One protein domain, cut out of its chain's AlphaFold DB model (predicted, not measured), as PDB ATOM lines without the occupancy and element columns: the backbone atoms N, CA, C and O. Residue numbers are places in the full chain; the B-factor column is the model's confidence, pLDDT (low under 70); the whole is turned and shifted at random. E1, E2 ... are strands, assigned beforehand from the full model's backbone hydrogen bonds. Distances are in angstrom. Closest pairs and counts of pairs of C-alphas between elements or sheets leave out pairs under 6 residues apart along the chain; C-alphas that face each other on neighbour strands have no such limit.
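AT A GLANCE: This is residues 163 to 237 and 249 to 259 of the 283 residues of the protein "Uncharacterized protein DUF5060" of Larkinella arboricola (UniProt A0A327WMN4). What does the domain look like? It is a small, elongated sandwich: the sheet of E1, E2 and E5 lies partly face to face with the sheet of E4, E3 and E6, their strands crossed at 35 degrees. What makes it up? The printed part has 86 residues with no named helix and six named strands, E1 to E6 in chain order, and its class is all strand. Both sheets are antiparallel. How compact is it? It is only just compact, close to loose, with a radius of gyration of the C-alphas of 13.9 A and spans of 41 by 24 by 16 A.

IN THESE COORDINATES: Where do the first strands run? E1, residues 163 to 165, begins at C-alpha 163 (211.601, 233.181, 266.790) and is 6.5 A long. E2, residues 174 to 184, measures 24.8 A and bends by 90 degrees at residue 181. What follows? E3 is residues 196 to 203, 22.9 A, E4 residues 206 to 211, 16.6 A, and E5 residues 222 to 230, 23.9 A. E6, residues 253 to 258, measures 15.9 A and ends at C-alpha 258 (192.510, 237.515, 259.510).

HOW THE PARTS SIT: What pairs in the first sheet? The hairpin E1 and E2 has N 163 and O 177 within hydrogen-bond range at 2.8 A; E2 and E5 have N 176 and O 228 at 2.9 A. And in the second? The hairpin E3 and E4 has N 201 and O 208 at 2.8 A; E3 and E6 have N 198 and O 256 at 3.0 A. Where do E4 and E5 come closest? The C-alphas of Pro 211 and Val 228 are 6.6 A apart.

THE WHOLE: Is anything missing? Residues 238 to 248 are not printed, with 9.7 A between C-alphas 237 and 249. Which link is long? E2 to E3, with 11 residues. Where is confidence low? Residues 232 to 237 and 249 to 259 are among those with pLDDT under 70.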
ATOM      1  N   THR A 163     210.705 234.211 266.255       78.81
ATOM      2  CA  THR A 163     211.601 233.181 266.790       78.81
ATOM      3  C   THR A 163     211.412 231.888 266.011       78.81
ATOM      4  O   THR A 163     210.308 231.345 265.947       78.81
ATOM      5  N   LEU A 164     212.496 231.369 265.438       76.62
ATOM      6  CA  LEU A 164     212.516 230.060 264.798       76.62
ATOM      7  C   LEU A 164     213.124 229.031 265.757       76.62
ATOM      8  O   LEU A 164     214.226 229.227 266.260       76.62
ATOM      9  N   GLN A 165     212.414 227.933 266.002       77.19
ATOM     10  CA  GLN A 165     212.899 226.808 266.803       77.19
ATOM     11  C   GLN A 165     212.939 225.530 265.962       77.19
ATOM     12  O   GLN A 165     212.011 225.254 265.198       77.19
ATOM     13  N   GLY A 166     213.977 224.718 266.159       71.25
ATOM     14  CA  GLY A 166     214.204 223.470 265.430       71.25
ATOM     15  C   GLY A 166     215.271 223.599 264.346       71.25
ATOM     16  O   GLY A 166     215.695 224.694 263.983       71.25
ATOM     17  N   GLU A 167     215.724 222.459 263.837       68.06
ATOM     18  CA  GLU A 167     216.743 222.410 262.790       68.06
ATOM     19  C   GLU A 167     216.089 222.555 261.408       68.06
ATOM     20  O   GLU A 167     215.091 221.894 261.117       68.06
ATOM     21  N   LEU A 168     216.672 223.369 260.518       67.31
ATOM     22  CA  LEU A 168     216.223 223.576 259.128       67.31
ATOM     23  C   LEU A 168     216.511 222.361 258.216       67.31
ATOM     24  O   LEU A 168     216.998 222.496 257.091       67.31
ATOM     25  N   ARG A 169     216.222 221.152 258.697       67.00
ATOM     26  CA  ARG A 169     216.428 219.890 257.986       67.00
ATOM     27  C   ARG A 169     215.172 219.459 257.256       67.00
ATOM     28  O   ARG A 169     214.051 219.676 257.712       67.00
ATOM     29  N   GLN A 170     215.378 218.779 256.134       68.38
ATOM     30  CA  GLN A 170     214.286 218.165 255.396       68.38
ATOM     31  C   GLN A 170     213.468 217.250 256.317       68.38
ATOM     32  O   GLN A 170     214.026 216.467 257.083       68.38
ATOM     33  N   TRP A 171     212.146 217.399 256.251       70.62
ATOM     34  CA  TRP A 171     211.145 216.662 257.031       70.62
ATOM     35  C   TRP A 171     211.176 216.878 258.550       70.62
ATOM     36  O   TRP A 171     210.343 216.308 259.250       70.62
ATOM     37  N   HIS A 172     212.064 217.726 259.069       73.88
ATOM     38  CA  HIS A 172     212.115 218.028 260.497       73.88
ATOM     39  C   HIS A 172     211.156 219.162 260.846       73.88
ATOM     40  O   HIS A 172     210.958 220.096 260.069       73.88
ATOM     41  N   LYS A 173     210.541 219.076 262.028       78.69
ATOM     42  CA  LYS A 173     209.633 220.116 262.502       78.69
ATOM     43  C   LYS A 173     210.420 221.380 262.810       78.69
ATOM     44  O   LYS A 173     211.266 221.383 263.701       78.69
ATOM     45  N   ILE A 174     210.039 222.463 262.155       81.62
ATOM     46  CA  ILE A 174     210.392 223.817 262.557       81.62
ATOM     47  C   ILE A 174     209.165 224.469 263.187       81.62
ATOM     48  O   ILE A 174     208.034 224.269 262.732       81.62
ATOM     49  N   THR A 175     209.379 225.224 264.257       82.88
ATOM     50  CA  THR A 175     208.339 226.000 264.934       82.88
ATOM     51  C   THR A 175     208.648 227.467 264.759       82.88
ATOM     52  O   THR A 175     209.672 227.956 265.227       82.88
ATOM     53  N   LEU A 176     207.745 228.159 264.085       81.38
ATOM     54  CA  LEU A 176     207.764 229.601 263.973       81.38
ATOM     55  C   LEU A 176     206.914 230.169 265.101       81.38
ATOM     56  O   LEU A 176     205.715 229.907 265.129       81.38
ATOM     57  N   ALA A 177     207.521 230.903 266.027       82.56
ATOM     58  CA  ALA A 177     206.818 231.667 267.046       82.56
ATOM     59  C   ALA A 177     206.853 233.148 266.662       82.56
ATOM     60  O   ALA A 177     207.920 233.704 266.405       82.56
ATOM     61  N   ILE A 178     205.677 233.755 266.589       80.12
ATOM     62  CA  ILE A 178     205.472 235.141 266.176       80.12
ATOM     63  C   ILE A 178     204.729 235.846 267.304       80.12
ATOM     64  O   ILE A 178     203.755 235.303 267.837       80.12
ATOM     65  N   GLU A 179     205.159 237.053 267.652       76.19
ATOM     66  CA  GLU A 179     204.340 237.939 268.476       76.19
ATOM     67  C   GLU A 179     203.180 238.495 267.640       76.19
ATOM     68  O   GLU A 179     203.384 239.068 266.580       76.19
ATOM     69  N   GLY A 180     201.946 238.313 268.087       72.00
ATOM     70  CA  GLY A 180     200.739 238.801 267.422       72.00
ATOM     71  C   GLY A 180     199.835 239.571 268.384       72.00
ATOM     72  O   GLY A 180     200.272 239.915 269.487       72.00
ATOM     73  N   PRO A 181     198.572 239.838 267.999       70.69
ATOM     74  CA  PRO A 181     197.606 240.466 268.891       70.69
ATOM     75  C   PRO A 181     197.513 239.700 270.209       70.69
ATOM     76  O   PRO A 181     197.573 238.464 270.232       70.69
ATOM     77  N   GLU A 182     197.358 240.452 271.296       76.62
ATOM     78  CA  GLU A 182     197.039 239.863 272.587       76.62
ATOM     79  C   GLU A 182     195.635 239.278 272.537       76.62
ATOM     80  O   GLU A 182     194.675 239.958 272.172       76.62
ATOM     81  N   ALA A 183     195.526 238.005 272.886       75.50
ATOM     82  CA  ALA A 183     194.264 237.296 272.904       75.50
ATOM     83  C   ALA A 183     194.137 236.470 274.182       75.50
ATOM     84  O   ALA A 183     195.122 236.188 274.868       75.50
ATOM     85  N   SER A 184     192.901 236.093 274.494       79.25
ATOM     86  CA  SER A 184     192.575 235.202 275.601       79.25
ATOM     87  C   SER A 184     191.619 234.119 275.130       79.25
ATOM     88  O   SER A 184     190.665 234.400 274.403       79.25
ATOM     89  N   GLU A 185     191.841 232.892 275.586       78.19
ATOM     90  CA  GLU A 185     190.985 231.734 275.324       78.19
ATOM     91  C   GLU A 185     189.546 231.946 275.821       78.19
ATOM     92  O   GLU A 185     188.614 231.318 275.327       78.19
ATOM     93  N   THR A 186     189.346 232.860 276.771       77.19
ATOM     94  CA  THR A 186     188.039 233.177 277.363       77.19
ATOM     95  C   THR A 186     187.473 234.520 276.908       77.19
ATOM     96  O   THR A 186     186.376 234.895 277.325       77.19
ATOM     97  N   ALA A 187     188.185 235.262 276.053       73.25
ATOM     98  CA  ALA A 187     187.672 236.517 275.517       73.25
ATOM     99  C   ALA A 187     186.499 236.277 274.558       73.25
ATOM    100  O   ALA A 187     186.443 235.269 273.851       73.25
ATOM    101  N   ALA A 188     185.597 237.261 274.474       66.69
ATOM    102  CA  ALA A 188     184.538 237.283 273.463       66.69
ATOM    103  C   ALA A 188     185.111 237.189 272.033       66.69
ATOM    104  O   ALA A 188     184.542 236.524 271.168       66.69
ATOM    105  N   ASP A 189     186.283 237.794 271.813       68.06
ATOM    106  CA  ASP A 189     187.104 237.602 270.617       68.06
ATOM    107  C   ASP A 189     188.050 236.409 270.789       68.06
ATOM    108  O   ASP A 189     189.268 236.555 270.890       68.06
ATOM    109  N   ASN A 190     187.470 235.212 270.853       76.25
ATOM    110  CA  ASN A 190     188.208 233.979 271.073       76.25
ATOM    111  C   ASN A 190     189.207 233.683 269.918       76.25
ATOM    112  O   ASN A 190     188.792 233.589 268.754       76.25
ATOM    113  N   PRO A 191     190.504 233.471 270.218       75.56
ATOM    114  CA  PRO A 191     191.558 233.277 269.222       75.56
ATOM    115  C   PRO A 191     191.471 231.957 268.448       75.56
ATOM    116  O   PRO A 191     192.032 231.851 267.362       75.56
ATOM    117  N   PHE A 192     190.765 230.954 268.966       79.19
ATOM    118  CA  PHE A 192     190.567 229.670 268.289       79.19
ATOM    119  C   PHE A 192     189.370 229.681 267.341       79.19
ATOM    120  O   PHE A 192     189.340 228.917 266.379       79.19
ATOM    121  N   LEU A 193     188.379 230.533 267.610       72.75
ATOM    122  CA  LEU A 193     187.142 230.591 266.835       72.75
ATOM    123  C   LEU A 193     187.168 231.681 265.760       72.75
ATOM    124  O   LEU A 193     186.519 231.537 264.727       72.75
ATOM    125  N   LEU A 194     187.869 232.790 266.015       69.06
ATOM    126  CA  LEU A 194     187.676 234.035 265.263       69.06
ATOM    127  C   LEU A 194     188.929 234.549 264.561       69.06
ATOM    128  O   LEU A 194     188.835 235.497 263.781       69.06
ATOM    129  N   TYR A 195     190.079 233.931 264.821       70.25
ATOM    130  CA  TYR A 195     191.346 234.309 264.216       70.25
ATOM    131  C   TYR A 195     191.842 233.207 263.302       70.25
ATOM    132  O   TYR A 195     191.719 232.016 263.588       70.25
ATOM    133  N   ARG A 196     192.467 233.625 262.205       76.56
ATOM    134  CA  ARG A 196     193.220 232.734 261.334       76.56
ATOM    135  C   ARG A 196     194.602 233.304 261.086       76.56
ATOM    136  O   ARG A 196     194.736 234.345 260.446       76.56
ATOM    137  N   LEU A 197     195.612 232.562 261.526       77.19
ATOM    138  CA  LEU A 197     197.002 232.773 261.150       77.19
ATOM    139  C   LEU A 197     197.315 231.926 259.917       77.19
ATOM    140  O   LEU A 197     197.265 230.700 259.983       77.19
ATOM    141  N   ASN A 198     197.670 232.562 258.803       79.19
ATOM    142  CA  ASN A 198     198.294 231.884 257.669       79.19
ATOM    143  C   ASN A 198     199.734 232.371 257.520       79.19
ATOM    144  O   ASN A 198     199.981 233.574 257.420       79.19
ATOM    145  N   VAL A 199     200.668 231.430 257.424       76.25
ATOM    146  CA  VAL A 199     202.062 231.711 257.087       76.25
ATOM    147  C   VAL A 199     202.372 231.134 255.720       76.25
ATOM    148  O   VAL A 199     202.203 229.943 255.470       76.25
ATOM    149  N   THR A 200     202.812 231.994 254.810       74.06
ATOM    150  CA  THR A 200     203.275 231.569 253.490       74.06
ATOM    151  C   THR A 200     204.786 231.370 253.514       74.06
ATOM    152  O   THR A 200     205.506 232.339 253.727       74.06
ATOM    153  N   PHE A 201     205.252 230.153 253.230       74.38
ATOM    154  CA  PHE A 201     206.656 229.833 252.957       74.38
ATOM    155  C   PHE A 201     206.889 229.770 251.444       74.38
ATOM    156  O   PHE A 201     206.146 229.088 250.729       74.38
ATOM    157  N   THR A 202     207.930 230.439 250.948       68.75
ATOM    158  CA  THR A 202     208.322 230.398 249.530       68.75
ATOM    159  C   THR A 202     209.718 229.810 249.341       68.75
ATOM    160  O   THR A 202     210.627 230.113 250.106       68.75
ATOM    161  N   ASN A 203     209.904 228.986 248.309       67.00
ATOM    162  CA  ASN A 203     211.214 228.511 247.850       67.00
ATOM    163  C   ASN A 203     211.211 228.511 246.313       67.00
ATOM    164  O   ASN A 203     210.630 227.619 245.685       67.00
ATOM    165  N   GLY A 204     211.779 229.562 245.717       72.44
ATOM    166  CA  GLY A 204     211.602 229.857 244.295       72.44
ATOM    167  C   GLY A 204     210.137 230.053 243.943       72.44
ATOM    168  O   GLY A 204     209.433 230.833 244.577       72.44
ATOM    169  N   THR A 205     209.669 229.310 242.947       72.81
ATOM    170  CA  THR A 205     208.274 229.336 242.492       72.81
ATOM    171  C   THR A 205     207.327 228.531 243.385       72.81
ATOM    172  O   THR A 205     206.110 228.630 243.238       72.81
ATOM    173  N   LYS A 206     207.849 227.727 244.324       70.00
ATOM    174  CA  LYS A 206     207.019 226.915 245.220       70.00
ATOM    175  C   LYS A 206     206.509 227.755 246.382       70.00
ATOM    176  O   LYS A 206     207.290 228.422 247.061       70.00
ATOM    177  N   ARG A 207     205.205 227.659 246.641       77.88
ATOM    178  CA  ARG A 207     204.501 228.364 247.714       77.88
ATOM    179  C   ARG A 207     203.754 227.365 248.593       77.88
ATOM    180  O   ARG A 207     202.969 226.573 248.083       77.88
ATOM    181  N   TYR A 208     203.957 227.447 249.904       77.50
ATOM    182  CA  TYR A 208     203.242 226.650 250.898       77.50
ATOM    183  C   TYR A 208     202.527 227.584 251.865       77.50
ATOM    184  O   TYR A 208     203.174 228.395 252.522       77.50
ATOM    185  N   VAL A 209     201.201 227.491 251.943       79.56
ATOM    186  CA  VAL A 209     200.404 228.224 252.934       79.56
ATOM    187  C   VAL A 209     200.125 227.279 254.090       79.56
ATOM    188  O   VAL A 209     199.465 226.259 253.910       79.56
ATOM    189  N   VAL A 210     200.653 227.608 255.262       79.56
ATOM    190  CA  VAL A 210     200.596 226.766 256.453       79.56
ATOM    191  C   VAL A 210     199.774 227.491 257.518       79.56
ATOM    192  O   VAL A 210     200.102 228.633 257.855       79.56
ATOM    193  N   PRO A 211     198.695 226.876 258.029       83.56
ATOM    194  CA  PRO A 211     197.915 227.463 259.105       83.56
ATOM    195  C   PRO A 211     198.702 227.442 260.420       83.56
ATOM    196  O   PRO A 211     199.425 226.492 260.721       83.56
ATOM    197  N   GLY A 212     198.546 228.504 261.201       85.12
ATOM    198  CA  GLY A 212     199.048 228.625 262.562       85.12
ATOM    199  C   GLY A 212     197.946 228.546 263.609       85.12
ATOM    200  O   GLY A 212     196.765 228.452 263.281       85.12
ATOM    201  N   TYR A 213     198.344 228.622 264.874       84.94
ATOM    202  CA  TYR A 213     197.447 228.602 266.025       84.94
ATOM    203  C   TYR A 213     197.917 229.571 267.115       84.94
ATOM    204  O   TYR A 213     199.102 229.902 267.210       84.94
ATOM    205  N   PHE A 214     196.974 230.032 267.935       84.62
ATOM    206  CA  PHE A 214     197.275 230.805 269.135       84.62
ATOM    207  C   PHE A 214     197.923 229.913 270.190       84.62
ATOM    208  O   PHE A 214     197.431 228.821 270.471       84.62
ATOM    209  N   ALA A 215     199.024 230.376 270.770       83.81
ATOM    210  CA  ALA A 215     199.729 229.693 271.838       83.81
ATOM    211  C   ALA A 215     199.896 230.670 273.000       83.81
ATOM    212  O   ALA A 215     200.839 231.456 273.018       83.81
ATOM    213  N   ALA A 216     198.992 230.632 273.977       74.19
ATOM    214  CA  ALA A 216     199.150 231.433 275.184       74.19
ATOM    215  C   ALA A 216     200.520 231.177 275.855       74.19
ATOM    216  O   ALA A 216     201.160 230.138 275.636       74.19
ATOM    217  N   GLN A 217     201.007 232.139 276.651       72.31
ATOM    218  CA  GLN A 217     202.236 231.913 277.424       72.31
ATOM    219  C   GLN A 217     202.029 230.709 278.352       72.31
ATOM    220  O   GLN A 217     200.910 230.449 278.777       72.31
ATOM    221  N   THR A 218     203.080 229.933 278.616       62.75
ATOM    222  CA  THR A 218     203.004 228.618 279.276       62.75
ATOM    223  C   THR A 218     202.100 228.617 280.516       62.75
ATOM    224  O   THR A 218     202.495 229.119 281.565       62.75
ATOM    225  N   GLY A 219     200.903 228.031 280.390       60.72
ATOM    226  CA  GLY A 219     199.927 227.894 281.479       60.72
ATOM    227  C   GLY A 219     198.992 229.092 281.701       60.72
ATOM    228  O   GLY A 219     198.192 229.058 282.630       60.72
ATOM    229  N   ALA A 220     199.065 230.133 280.872       69.56
ATOM    230  CA  ALA A 220     198.155 231.273 280.906       69.56
ATOM    231  C   ALA A 220     196.979 231.071 279.939       69.56
ATOM    232  O   ALA A 220     197.135 230.471 278.883       69.56
ATOM    233  N   ALA A 221     195.813 231.630 280.275       73.19
ATOM    234  CA  ALA A 221     194.665 231.700 279.364       73.19
ATOM    235  C   ALA A 221     194.781 232.860 278.358       73.19
ATOM    236  O   ALA A 221     193.933 233.007 277.486       73.19
ATOM    237  N   SER A 222     195.807 233.707 278.476       74.44
ATOM    238  CA  SER A 222     196.049 234.844 277.593       74.44
ATOM    239  C   SER A 222     197.517 234.955 277.192       74.44
ATOM    240  O   SER A 222     198.419 234.391 277.818       74.44
ATOM    241  N   GLY A 223     197.775 235.659 276.097       81.38
ATOM    242  CA  GLY A 223     199.123 235.845 275.592       81.38
ATOM    243  C   GLY A 223     199.161 236.480 274.212       81.38
ATOM    244  O   GLY A 223     198.137 236.838 273.637       81.38
ATOM    245  N   ARG A 224     200.382 236.608 273.693       81.19
ATOM    246  CA  ARG A 224     200.681 237.226 272.392       81.19
ATOM    247  C   ARG A 224     201.428 236.290 271.450       81.19
ATOM    248  O   ARG A 224     201.824 236.714 270.375       81.19
ATOM    249  N   ILE A 225     201.667 235.041 271.844       82.75
ATOM    250  CA  ILE A 225     202.458 234.117 271.034       82.75
ATOM    251  C   ILE A 225     201.532 233.347 270.100       82.75
ATOM    252  O   ILE A 225     200.526 232.765 270.501       82.75
ATOM    253  N   TRP A 226     201.896 233.332 268.828       83.69
ATOM    254  CA  TRP A 226     201.235 232.549 267.799       83.69
ATOM    255  C   TRP A 226     202.266 231.629 267.166       83.69
ATOM    256  O   TRP A 226     203.407 232.031 266.930       83.69
ATOM    257  N   LYS A 227     201.893 230.372 266.930       86.19
ATOM    258  CA  LYS A 227     202.821 229.339 266.467       86.19
ATOM    259  C   LYS A 227     202.390 228.739 265.141       86.19
ATOM    260  O   LYS A 227     201.210 228.499 264.899       86.19
ATOM    261  N   VAL A 228     203.374 228.434 264.300       86.12
ATOM    262  CA  VAL A 228     203.208 227.626 263.087       86.12
ATOM    263  C   VAL A 228     204.211 226.490 263.114       86.12
ATOM    264  O   VAL A 228     205.392 226.706 263.371       86.12
ATOM    265  N   HIS A 229     203.746 225.279 262.825       85.00
ATOM    266  CA  HIS A 229     204.626 224.138 262.611       85.00
ATOM    267  C   HIS A 229     204.758 223.878 261.116       85.00
ATOM    268  O   HIS A 229     203.757 223.736 260.417       85.00
ATOM    269  N   PHE A 230     205.989 223.777 260.632       81.62
ATOM    270  CA  PHE A 230     206.273 223.430 259.246       81.62
ATOM    271  C   PHE A 230     207.315 222.317 259.181       81.62
ATOM    272  O   PHE A 230     208.159 222.195 260.061       81.62
ATOM    273  N   HIS A 231     207.243 221.496 258.139       80.88
ATOM    274  CA  HIS A 231     208.217 220.443 257.869       80.88
ATOM    275  C   HIS A 231     208.737 220.682 256.451       80.88
ATOM    276  O   HIS A 231     208.014 220.411 255.484       80.88
ATOM    277  N   PRO A 232     209.934 221.263 256.284       66.69
ATOM    278  CA  PRO A 232     210.379 221.699 254.978       66.69
ATOM    279  C   PRO A 232     210.726 220.480 254.117       66.69
ATOM    280  O   PRO A 232     211.374 219.535 254.559       66.69
ATOM    281  N   MET A 233     210.297 220.488 252.854       62.06
ATOM    282  CA  MET A 233     210.591 219.394 251.912       62.06
ATOM    283  C   MET A 233     212.008 219.472 251.319       62.06
ATOM    284  O   MET A 233     212.405 218.588 250.567       62.06
ATOM    285  N   LYS A 234     212.760 220.533 251.629       59.53
ATOM    286  CA  LYS A 234     214.179 220.720 251.305       59.53
ATOM    287  C   LYS A 234     214.871 221.396 252.494       59.53
ATOM    288  O   LYS A 234     214.214 222.217 253.135       59.53
ATOM    289  N   PRO A 235     216.153 221.112 252.776       58.50
ATOM    290  CA  PRO A 235     216.904 221.855 253.785       58.50
ATOM    291  C   PRO A 235     216.910 223.358 253.463       58.50
ATOM    292  O   PRO A 235     217.008 223.741 252.294       58.50
ATOM    293  N   GLY A 236     216.746 224.199 254.486       52.25
ATOM    294  CA  GLY A 236     216.778 225.659 254.361       52.25
ATOM    295  C   GLY A 236     218.180 226.230 254.595       52.25
ATOM    296  O   GLY A 236     219.022 225.572 255.196       52.25
ATOM    297  N   CYS A 237     218.418 227.462 254.140       50.31
ATOM    298  CA  CYS A 237     219.576 228.259 254.555       50.31
ATOM    299  C   CYS A 237     219.183 229.115 255.767       50.31
ATOM    300  O   CYS A 237     218.114 229.729 255.755       50.31
ATOM    301  N   VAL A 249     217.160 232.536 246.184       36.44
ATOM    302  CA  VAL A 249     215.771 232.331 246.611       36.44
ATOM    303  C   VAL A 249     215.711 232.481 248.116       36.44
ATOM    304  O   VAL A 249     215.652 231.509 248.864       36.44
ATOM    305  N   SER A 250     215.754 233.737 248.559       36.78
ATOM    306  CA  SER A 250     215.451 234.094 249.940       36.78
ATOM    307  C   SER A 250     214.033 233.607 250.264       36.78
ATOM    308  O   SER A 250     213.083 234.011 249.582       36.78
ATOM    309  N   PRO A 251     213.845 232.727 251.260       43.50
ATOM    310  CA  PRO A 251     212.507 232.389 251.703       43.50
ATOM    311  C   PRO A 251     211.859 233.658 252.259       43.50
ATOM    312  O   PRO A 251     212.393 234.298 253.160       43.50
ATOM    313  N   SER A 252     210.715 234.042 251.696       44.09
ATOM    314  CA  SER A 252     209.906 235.130 252.233       44.09
ATOM    315  C   SER A 252     208.796 234.527 253.079       44.09
ATOM    316  O   SER A 252     208.132 233.575 252.662       44.09
ATOM    317  N   VAL A 253     208.623 235.066 254.282       51.97
ATOM    318  CA  VAL A 253     207.528 234.717 255.182       51.97
ATOM    319  C   VAL A 253     206.515 235.849 255.087       51.97
ATOM    320  O   VAL A 253     206.802 236.973 255.487       51.97
ATOM    321  N   ARG A 254     205.334 235.572 254.526       54.41
ATOM    322  CA  ARG A 254     204.190 236.491 254.629       54.41
ATOM    323  C   ARG A 254     203.226 235.964 255.670       54.41
ATOM    324  O   ARG A 254     202.747 234.834 255.546       54.41
ATOM    325  N   ILE A 255     202.964 236.797 256.668       52.91
ATOM    326  CA  ILE A 255     202.052 236.514 257.765       52.91
ATOM    327  C   ILE A 255     200.765 237.274 257.479       52.91
ATOM    328  O   ILE A 255     200.794 238.474 257.228       52.91
ATOM    329  N   GLN A 256     199.645 236.564 257.478       56.00
ATOM    330  CA  GLN A 256     198.332 237.177 257.352       56.00
ATOM    331  C   GLN A 256     197.478 236.719 258.526       56.00
ATOM    332  O   GLN A 256     197.160 235.532 258.637       56.00
ATOM    333  N   MET A 257     197.136 237.672 259.391       54.66
ATOM    334  CA  MET A 257     196.182 237.496 260.478       54.66
ATOM    335  C   MET A 257     194.838 238.034 260.011       54.66
ATOM    336  O   MET A 257     194.672 239.231 259.796       54.66
ATOM    337  N   LEU A 258     193.883 237.135 259.804       55.88
ATOM    338  CA  LEU A 258     192.510 237.515 259.510       55.88
ATOM    339  C   LEU A 258     191.713 237.429 260.811       55.88
ATOM    340  O   LEU A 258     191.550 236.336 261.357       55.88
ATOM    341  N   GLY A 259     191.248 238.581 261.299       55.44
ATOM    342  CA  GLY A 259     190.106 238.645 262.214       55.44
ATOM    343  C   GLY A 259     188.805 238.311 261.472       55.44
ATOM    344  O   GLY A 259     188.831 238.057 260.265       55.44
TER     345      GLY A 259